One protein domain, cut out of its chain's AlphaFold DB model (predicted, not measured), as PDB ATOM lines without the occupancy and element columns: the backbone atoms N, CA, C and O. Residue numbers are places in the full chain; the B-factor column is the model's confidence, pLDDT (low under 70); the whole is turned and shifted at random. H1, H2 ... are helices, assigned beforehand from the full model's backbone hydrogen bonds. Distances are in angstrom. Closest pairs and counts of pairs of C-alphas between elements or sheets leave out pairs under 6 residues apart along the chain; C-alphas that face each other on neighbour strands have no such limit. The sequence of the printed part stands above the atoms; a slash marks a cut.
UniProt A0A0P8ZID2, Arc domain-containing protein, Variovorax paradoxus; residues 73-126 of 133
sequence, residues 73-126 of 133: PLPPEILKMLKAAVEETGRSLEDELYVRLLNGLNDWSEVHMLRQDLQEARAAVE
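Overview. This is residues 73 to 126 of the 133 residues of the protein "Arc domain-containing protein" of Variovorax paradoxus (UniProt A0A0P8ZID2). Two helices meet near their ends as an L: the long H2 makes the length, and the shorter H1 stands across its beginning. From residue 101 on, H2 sticks out as a bare arm. The printed part has 54 residues with two named helices, H1 then H2, and no named strand; the class is all helix. It is extended, a rod spanning 52 by 20 by 16 A, with a radius of gyration of the C-alphas of 17.5 A.

Arrangement. Start with H2, residues 93 to 125, which touches H1, residues 76 to 89, with residues 93 to 97 alone. On H1, look at residues 82 to 86, with which alone it touches H2. The closest C-alphas are those of Val 86 and Leu 93, 5.9 A apart. The two lines are about perpendicular, at 74 degrees. In H1 every O i to N i+4 pair is within hydrogen-bond range; in H2, 25 of 29 are.

Along the chain. Find C-alpha 93 at (-26.343, -39.392, 33.608); from there H2 runs 48.2 A to C-alpha 125 at (-0.955, -54.657, 71.581). H1 begins at C-alpha 76, (-36.085, -47.530, 40.398), and is 19.9 A long.

Size, cuts and confidence. The C-alphas farthest apart, those of Gly 90 and Glu 126, are 52.9 A apart. The printed part has no cut, and the link from H1 to H2 is tight. Look for pLDDT under 70 at residues 107 to 113 and 126.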
ATOM      1  N   PRO A  73     -28.738 -52.843  35.999       70.19
ATOM      2  CA  PRO A  73     -30.035 -52.939  36.644       70.19
ATOM      3  C   PRO A  73     -30.011 -52.074  37.905       70.19
ATOM      4  O   PRO A  73     -29.643 -52.530  38.986       70.19
ATOM      5  N   LEU A  74     -30.368 -50.803  37.757       77.06
ATOM      6  CA  LEU A  74     -30.509 -49.894  38.885       77.06
ATOM      7  C   LEU A  74     -31.925 -50.022  39.462       77.06
ATOM      8  O   LEU A  74     -32.894 -49.931  38.700       77.06
ATOM      9  N   PRO A  75     -32.070 -50.207  40.788       83.19
ATOM     10  CA  PRO A  75     -33.350 -50.056  41.464       83.19
ATOM     11  C   PRO A  75     -34.032 -48.739  41.055       83.19
ATOM     12  O   PRO A  75     -33.338 -47.720  40.928       83.19
ATOM     13  N   PRO A  76     -35.363 -48.723  40.845       79.06
ATOM     14  CA  PRO A  76     -36.085 -47.530  40.398       79.06
ATOM     15  C   PRO A  76     -35.824 -46.298  41.270       79.06
ATOM     16  O   PRO A  76     -35.747 -45.178  40.764       79.06
ATOM     17  N   GLU A  77     -35.648 -46.508  42.572       84.88
ATOM     18  CA  GLU A  77     -35.350 -45.469  43.553       84.88
ATOM     19  C   GLU A  77     -33.998 -44.807  43.264       84.88
ATOM     20  O   GLU A  77     -33.913 -43.581  43.206       84.88
ATOM     21  N   ILE A  78     -32.962 -45.609  42.997       85.75
ATOM     22  CA  ILE A  78     -31.616 -45.118  42.665       85.75
ATOM     23  C   ILE A  78     -31.642 -44.365  41.335       85.75
ATOM     24  O   ILE A  78     -31.069 -43.283  41.219       85.75
ATOM     25  N   LEU A  79     -32.353 -44.900  40.344       84.06
ATOM     26  CA  LEU A  79     -32.493 -44.280  39.028       84.06
ATOM     27  C   LEU A  79     -33.178 -42.906  39.130       84.06
ATOM     28  O   LEU A  79     -32.742 -41.941  38.501       84.06
ATOM     29  N   LYS A  80     -34.214 -42.793  39.969       86.88
ATOM     30  CA  LYS A  80     -34.884 -41.521  40.269       86.88
ATOM     31  C   LYS A  80     -33.940 -40.528  40.951       86.88
ATOM     32  O   LYS A  80     -33.913 -39.366  40.558       86.88
ATOM     33  N   MET A  81     -33.167 -40.976  41.941       87.06
ATOM     34  CA  MET A  81     -32.190 -40.126  42.633       87.06
ATOM     35  C   MET A  81     -31.108 -39.607  41.682       87.06
ATOM     36  O   MET A  81     -30.771 -38.429  41.723       87.06
ATOM     37  N   LEU A  82     -30.597 -40.466  40.799       86.81
ATOM     38  CA  LEU A  82     -29.600 -40.083  39.801       86.81
ATOM     39  C   LEU A  82     -30.149 -39.068  38.800       86.81
ATOM     40  O   LEU A  82     -29.473 -38.093  38.501       86.81
ATOM     41  N   LYS A  83     -31.383 -39.256  38.318       85.88
ATOM     42  CA  LYS A  83     -32.030 -38.288  37.420       85.88
ATOM     43  C   LYS A  83     -32.208 -36.919  38.082       85.88
ATOM     44  O   LYS A  83     -31.925 -35.913  37.445       85.88
ATOM     45  N   ALA A  84     -32.592 -36.878  39.359       89.00
ATOM     46  CA  ALA A  84     -32.681 -35.624  40.109       89.00
ATOM     47  C   ALA A  84     -31.309 -34.938  40.257       89.00
ATOM     48  O   ALA A  84     -31.191 -33.732  40.066       89.00
ATOM     49  N   ALA A  85     -30.253 -35.708  40.532       87.81
ATOM     50  CA  ALA A  85     -28.895 -35.175  40.624       87.81
ATOM     51  C   ALA A  85     -28.356 -34.662  39.280       87.81
ATOM     52  O   ALA A  85     -27.634 -33.669  39.226       87.81
ATOM     53  N   VAL A  86     -28.720 -35.324  38.182       90.94
ATOM     54  CA  VAL A  86     -28.426 -34.866  36.820       90.94
ATOM     55  C   VAL A  86     -29.075 -33.510  36.545       90.94
ATOM     56  O   VAL A  86     -28.408 -32.621  36.021       90.94
ATOM     57  N   GLU A  87     -30.338 -33.322  36.934       89.50
ATOM     58  CA  GLU A  87     -31.039 -32.037  36.786       89.50
ATOM     59  C   GLU A  87     -30.381 -30.916  37.605       89.50
ATOM     60  O   GLU A  87     -30.297 -29.782  37.138       89.50
ATOM     61  N   GLU A  88     -29.871 -31.230  38.796       89.56
ATOM     62  CA  GLU A  88     -29.195 -30.268  39.675       89.56
ATOM     63  C   GLU A  88     -27.788 -29.891  39.182       89.56
ATOM     64  O   GLU A  88     -27.389 -28.728  39.234       89.56
ATOM     65  N   THR A  89     -27.026 -30.868  38.688       88.38
ATOM     66  CA  THR A  89     -25.624 -30.684  38.274       88.38
ATOM     67  C   THR A  89     -25.467 -30.276  36.810       88.38
ATOM     68  O   THR A  89     -24.406 -29.779  36.425       88.38
ATOM     69  N   GLY A  90     -26.487 -30.518  35.981       87.50
ATOM     70  CA  GLY A  90     -26.461 -30.305  34.532       87.50
ATOM     71  C   GLY A  90     -25.562 -31.281  33.762       87.50
ATOM     72  O   GLY A  90     -25.238 -31.023  32.603       87.50
ATOM     73  N   ARG A  91     -25.114 -32.373  34.393       85.00
ATOM     74  CA  ARG A  91     -24.228 -33.379  33.782       85.00
ATOM     75  C   ARG A  91     -25.010 -34.399  32.965       85.00
ATOM     76  O   ARG A  91     -26.225 -34.510  33.087       85.00
ATOM     77  N   SER A  92     -24.315 -35.194  32.156       87.38
ATOM     78  CA  SER A  92     -24.927 -36.418  31.642       87.38
ATOM     79  C   SER A  92     -25.135 -37.424  32.785       87.38
ATOM     80  O   SER A  92     -24.422 -37.411  33.790       87.38
ATOM     81  N   LEU A  93     -26.108 -38.325  32.633       84.94
ATOM     82  CA  LEU A  93     -26.343 -39.392  33.608       84.94
ATOM     83  C   LEU A  93     -25.143 -40.340  33.743       84.94
ATOM     84  O   LEU A  93     -24.887 -40.845  34.833       84.94
ATOM     85  N   GLU A  94     -24.398 -40.547  32.657       82.50
ATOM     86  CA  GLU A  94     -23.165 -41.333  32.659       82.50
ATOM     87  C   GLU A  94     -22.080 -40.671  33.517       82.50
ATOM     88  O   GLU A  94     -21.500 -41.330  34.379       82.50
ATOM     89  N   ASP A  95     -21.861 -39.364  33.350       84.88
ATOM     90  CA  ASP A  95     -20.868 -38.621  34.134       84.88
ATOM     91  C   ASP A  95     -21.223 -38.596  35.624       84.88
ATOM     92  O   ASP A  95     -20.352 -38.735  36.485       84.88
ATOM     93  N   GLU A  96     -22.509 -38.435  35.941       88.50
ATOM     94  CA  GLU A  96     -22.986 -38.439  37.324       88.50
ATOM     95  C   GLU A  96     -22.827 -39.823  37.972       88.50
ATOM     96  O   GLU A  96     -22.375 -39.929  39.116       88.50
ATOM     97  N   LEU A  97     -23.128 -40.896  37.232       85.56
ATOM     98  CA  LEU A  97     -22.857 -42.270  37.659       85.56
ATOM     99  C   LEU A  97     -21.362 -42.499  37.896       85.56
ATOM    100  O   LEU A  97     -20.988 -43.048  38.934       85.56
ATOM    101  N   TYR A  98     -20.516 -42.061  36.965       84.88
ATOM    102  CA  TYR A  98     -19.068 -42.220  37.051       84.88
ATOM    103  C   TYR A  98     -18.504 -41.532  38.295       84.88
ATOM    104  O   TYR A  98     -17.789 -42.154  39.080       84.88
ATOM    105  N   VAL A  99     -18.878 -40.273  38.526       87.25
ATOM    106  CA  VAL A  99     -18.410 -39.492  39.680       87.25
ATOM    107  C   VAL A  99     -18.884 -40.103  40.994       87.25
ATOM    108  O   VAL A  99     -18.098 -40.215  41.932       87.25
ATOM    109  N   ARG A 100     -20.142 -40.543  41.081       86.81
ATOM    110  CA  ARG A 100     -20.668 -41.170  42.304       86.81
ATOM    111  C   ARG A 100     -20.022 -42.512  42.601       86.81
ATOM    112  O   ARG A 100     -19.741 -42.789  43.763       86.81
ATOM    113  N   LEU A 101     -19.772 -43.329  41.579       86.25
ATOM    114  CA  LEU A 101     -19.031 -44.578  41.739       86.25
ATOM    115  C   LEU A 101     -17.597 -44.304  42.186       86.25
ATOM    116  O   LEU A 101     -17.122 -44.961  43.104       86.25
ATOM    117  N   LEU A 102     -16.930 -43.317  41.585       84.88
ATOM    118  CA  LEU A 102     -15.558 -42.962  41.933       84.88
ATOM    119  C   LEU A 102     -15.455 -42.443  43.370       84.88
ATOM    120  O   LEU A 102     -14.622 -42.934  44.122       84.88
ATOM    121  N   ASN A 103     -16.342 -41.534  43.779       86.19
ATOM    122  CA  ASN A 103     -16.405 -41.043  45.159       86.19
ATOM    123  C   ASN A 103     -16.742 -42.170  46.137       86.19
ATOM    124  O   ASN A 103     -16.070 -42.326  47.151       86.19
ATOM    125  N   GLY A 104     -17.734 -42.996  45.797       81.88
ATOM    126  CA  GLY A 104     -18.112 -44.153  46.597       81.88
ATOM    127  C   GLY A 104     -16.959 -45.135  46.772       81.88
ATOM    128  O   GLY A 104     -16.758 -45.622  47.870       81.88
ATOM    129  N   LEU A 105     -16.163 -45.405  45.735       78.31
ATOM    130  CA  LEU A 105     -14.979 -46.265  45.834       78.31
ATOM    131  C   LEU A 105     -13.822 -45.599  46.594       78.31
ATOM    132  O   LEU A 105     -13.063 -46.300  47.262       78.31
ATOM    133  N   ASN A 106     -13.691 -44.272  46.528       72.75
ATOM    134  CA  ASN A 106     -12.650 -43.543  47.250       72.75
ATOM    135  C   ASN A 106     -12.917 -43.503  48.762       72.75
ATOM    136  O   ASN A 106     -11.977 -43.683  49.532       72.75
ATOM    137  N   ASP A 107     -14.176 -43.386  49.192       65.69
ATOM    138  CA  ASP A 107     -14.558 -43.484  50.614       65.69
ATOM    139  C   ASP A 107     -14.173 -44.845  51.233       65.69
ATOM    140  O   ASP A 107     -13.889 -44.947  52.427       65.69
ATOM    141  N   TRP A 108     -14.089 -45.913  50.430       56.00
ATOM    142  CA  TRP A 108     -13.627 -47.223  50.908       56.00
ATOM    143  C   TRP A 108     -12.116 -47.292  51.145       56.00
ATOM    144  O   TRP A 108     -11.672 -48.158  51.901       56.00
ATOM    145  N   SER A 109     -11.323 -46.399  50.546       59.28
ATOM    146  CA  SER A 109      -9.875 -46.365  50.779       59.28
ATOM    147  C   SER A 109      -9.553 -45.970  52.224       59.28
ATOM    148  O   SER A 109      -8.751 -46.645  52.867       59.28
ATOM    149  N   GLU A 110     -10.266 -44.996  52.796       60.84
ATOM    150  CA  GLU A 110     -10.084 -44.584  54.194       60.84
ATOM    151  C   GLU A 110     -10.470 -45.690  55.183       60.84
ATOM    152  O   GLU A 110      -9.748 -45.952  56.144       60.84
ATOM    153  N   VAL A 111     -11.568 -46.410  54.927       62.34
ATOM    154  CA  VAL A 111     -12.004 -47.528  55.783       62.34
ATOM    155  C   VAL A 111     -11.031 -48.708  55.711       62.34
ATOM    156  O   VAL A 111     -10.798 -49.383  56.719       62.34
ATOM    157  N   HIS A 112     -10.451 -48.977  54.538       61.25
ATOM    158  CA  HIS A 112      -9.424 -50.007  54.388       61.25
ATOM    159  C   HIS A 112      -8.131 -49.644  55.122       61.25
ATOM    160  O   HIS A 112      -7.595 -50.508  55.818       61.25
ATOM    161  N   MET A 113      -7.701 -48.382  55.046       63.47
ATOM    162  CA  MET A 113      -6.548 -47.869  55.796       63.47
ATOM    163  C   MET A 113      -6.790 -47.951  57.308       63.47
ATOM    164  O   MET A 113      -6.009 -48.574  58.016       63.47
ATOM    165  N   LEU A 114      -7.941 -47.476  57.799       73.50
ATOM    166  CA  LEU A 114      -8.312 -47.567  59.217       73.50
ATOM    167  C   LEU A 114      -8.369 -49.009  59.731       73.50
ATOM    168  O   LEU A 114      -7.987 -49.281  60.868       73.50
ATOM    169  N   ARG A 115      -8.859 -49.951  58.917       71.94
ATOM    170  CA  ARG A 115      -8.885 -51.375  59.281       71.94
ATOM    171  C   ARG A 115      -7.475 -51.955  59.357       71.94
ATOM    172  O   ARG A 115      -7.227 -52.767  60.245       71.94
ATOM    173  N   GLN A 116      -6.592 -51.569  58.441       74.69
ATOM    174  CA  GLN A 116      -5.197 -51.990  58.453       74.69
ATOM    175  C   GLN A 116      -4.472 -51.420  59.679       74.69
ATOM    176  O   GLN A 116      -3.909 -52.194  60.447       74.69
ATOM    177  N   ASP A 117      -4.617 -50.123  59.948       78.38
ATOM    178  CA  ASP A 117      -4.044 -49.456  61.122       78.38
ATOM    179  C   ASP A 117      -4.551 -50.073  62.433       78.38
ATOM    180  O   ASP A 117      -3.782 -50.305  63.362       78.38
ATOM    181  N   LEU A 118      -5.844 -50.412  62.515       79.75
ATOM    182  CA  LEU A 118      -6.416 -51.123  63.663       79.75
ATOM    183  C   LEU A 118      -5.859 -52.541  63.819       79.75
ATOM    184  O   LEU A 118      -5.710 -53.006  64.948       79.75
ATOM    185  N   GLN A 119      -5.581 -53.247  62.722       79.69
ATOM    186  CA  GLN A 119      -4.967 -54.574  62.774       79.69
ATOM    187  C   GLN A 119      -3.500 -54.497  63.187       79.69
ATOM    188  O   GLN A 119      -3.077 -55.304  64.011       79.69
ATOM    189  N   GLU A 120      -2.752 -53.520  62.684       77.62
ATOM    190  CA  GLU A 120      -1.367 -53.265  63.082       77.62
ATOM    191  C   GLU A 120      -1.294 -52.845  64.555       77.62
ATOM    192  O   GLU A 120      -0.521 -53.417  65.324       77.62
ATOM    193  N   ALA A 121      -2.170 -51.938  64.995       78.44
ATOM    194  CA  ALA A 121      -2.285 -51.544  66.396       78.44
ATOM    195  C   ALA A 121      -2.695 -52.722  67.291       78.44
ATOM    196  O   ALA A 121      -2.139 -52.899  68.372       78.44
ATOM    197  N   ARG A 122      -3.632 -53.568  66.846       76.12
ATOM    198  CA  ARG A 122      -4.019 -54.781  67.578       76.12
ATOM    199  C   ARG A 122      -2.863 -55.777  67.669       76.12
ATOM    200  O   ARG A 122      -2.633 -56.298  68.753       76.12
ATOM    201  N   ALA A 123      -2.133 -56.011  66.581       77.19
ATOM    202  CA  ALA A 123      -0.969 -56.895  66.560       77.19
ATOM    203  C   ALA A 123       0.189 -56.358  67.420       77.19
ATOM    204  O   ALA A 123       0.934 -57.141  67.999       77.19
ATOM    205  N   ALA A 124       0.320 -55.036  67.543       72.81
ATOM    206  CA  ALA A 124       1.289 -54.392  68.428       72.81
ATOM    207  C   ALA A 124       0.891 -54.453  69.917       72.81
ATOM    208  O   ALA A 124       1.756 -54.369  70.788       72.81
ATOM    209  N   VAL A 125      -0.407 -54.580  70.215       71.50
ATOM    210  CA  VAL A 125      -0.955 -54.657  71.581       71.50
ATOM    211  C   VAL A 125      -1.111 -56.103  72.065       71.50
ATOM    212  O   VAL A 125      -1.088 -56.332  73.274       71.50
ATOM    213  N   GLU A 126      -1.251 -57.081  71.164       59.94
ATOM    214  CA  GLU A 126      -1.290 -58.505  71.512       59.94
ATOM    215  C   GLU A 126       0.073 -58.892  72.126       59.94
ATOM    216  O   GLU A 126       1.099 -58.869  71.442       59.94
TER     217      GLU A 126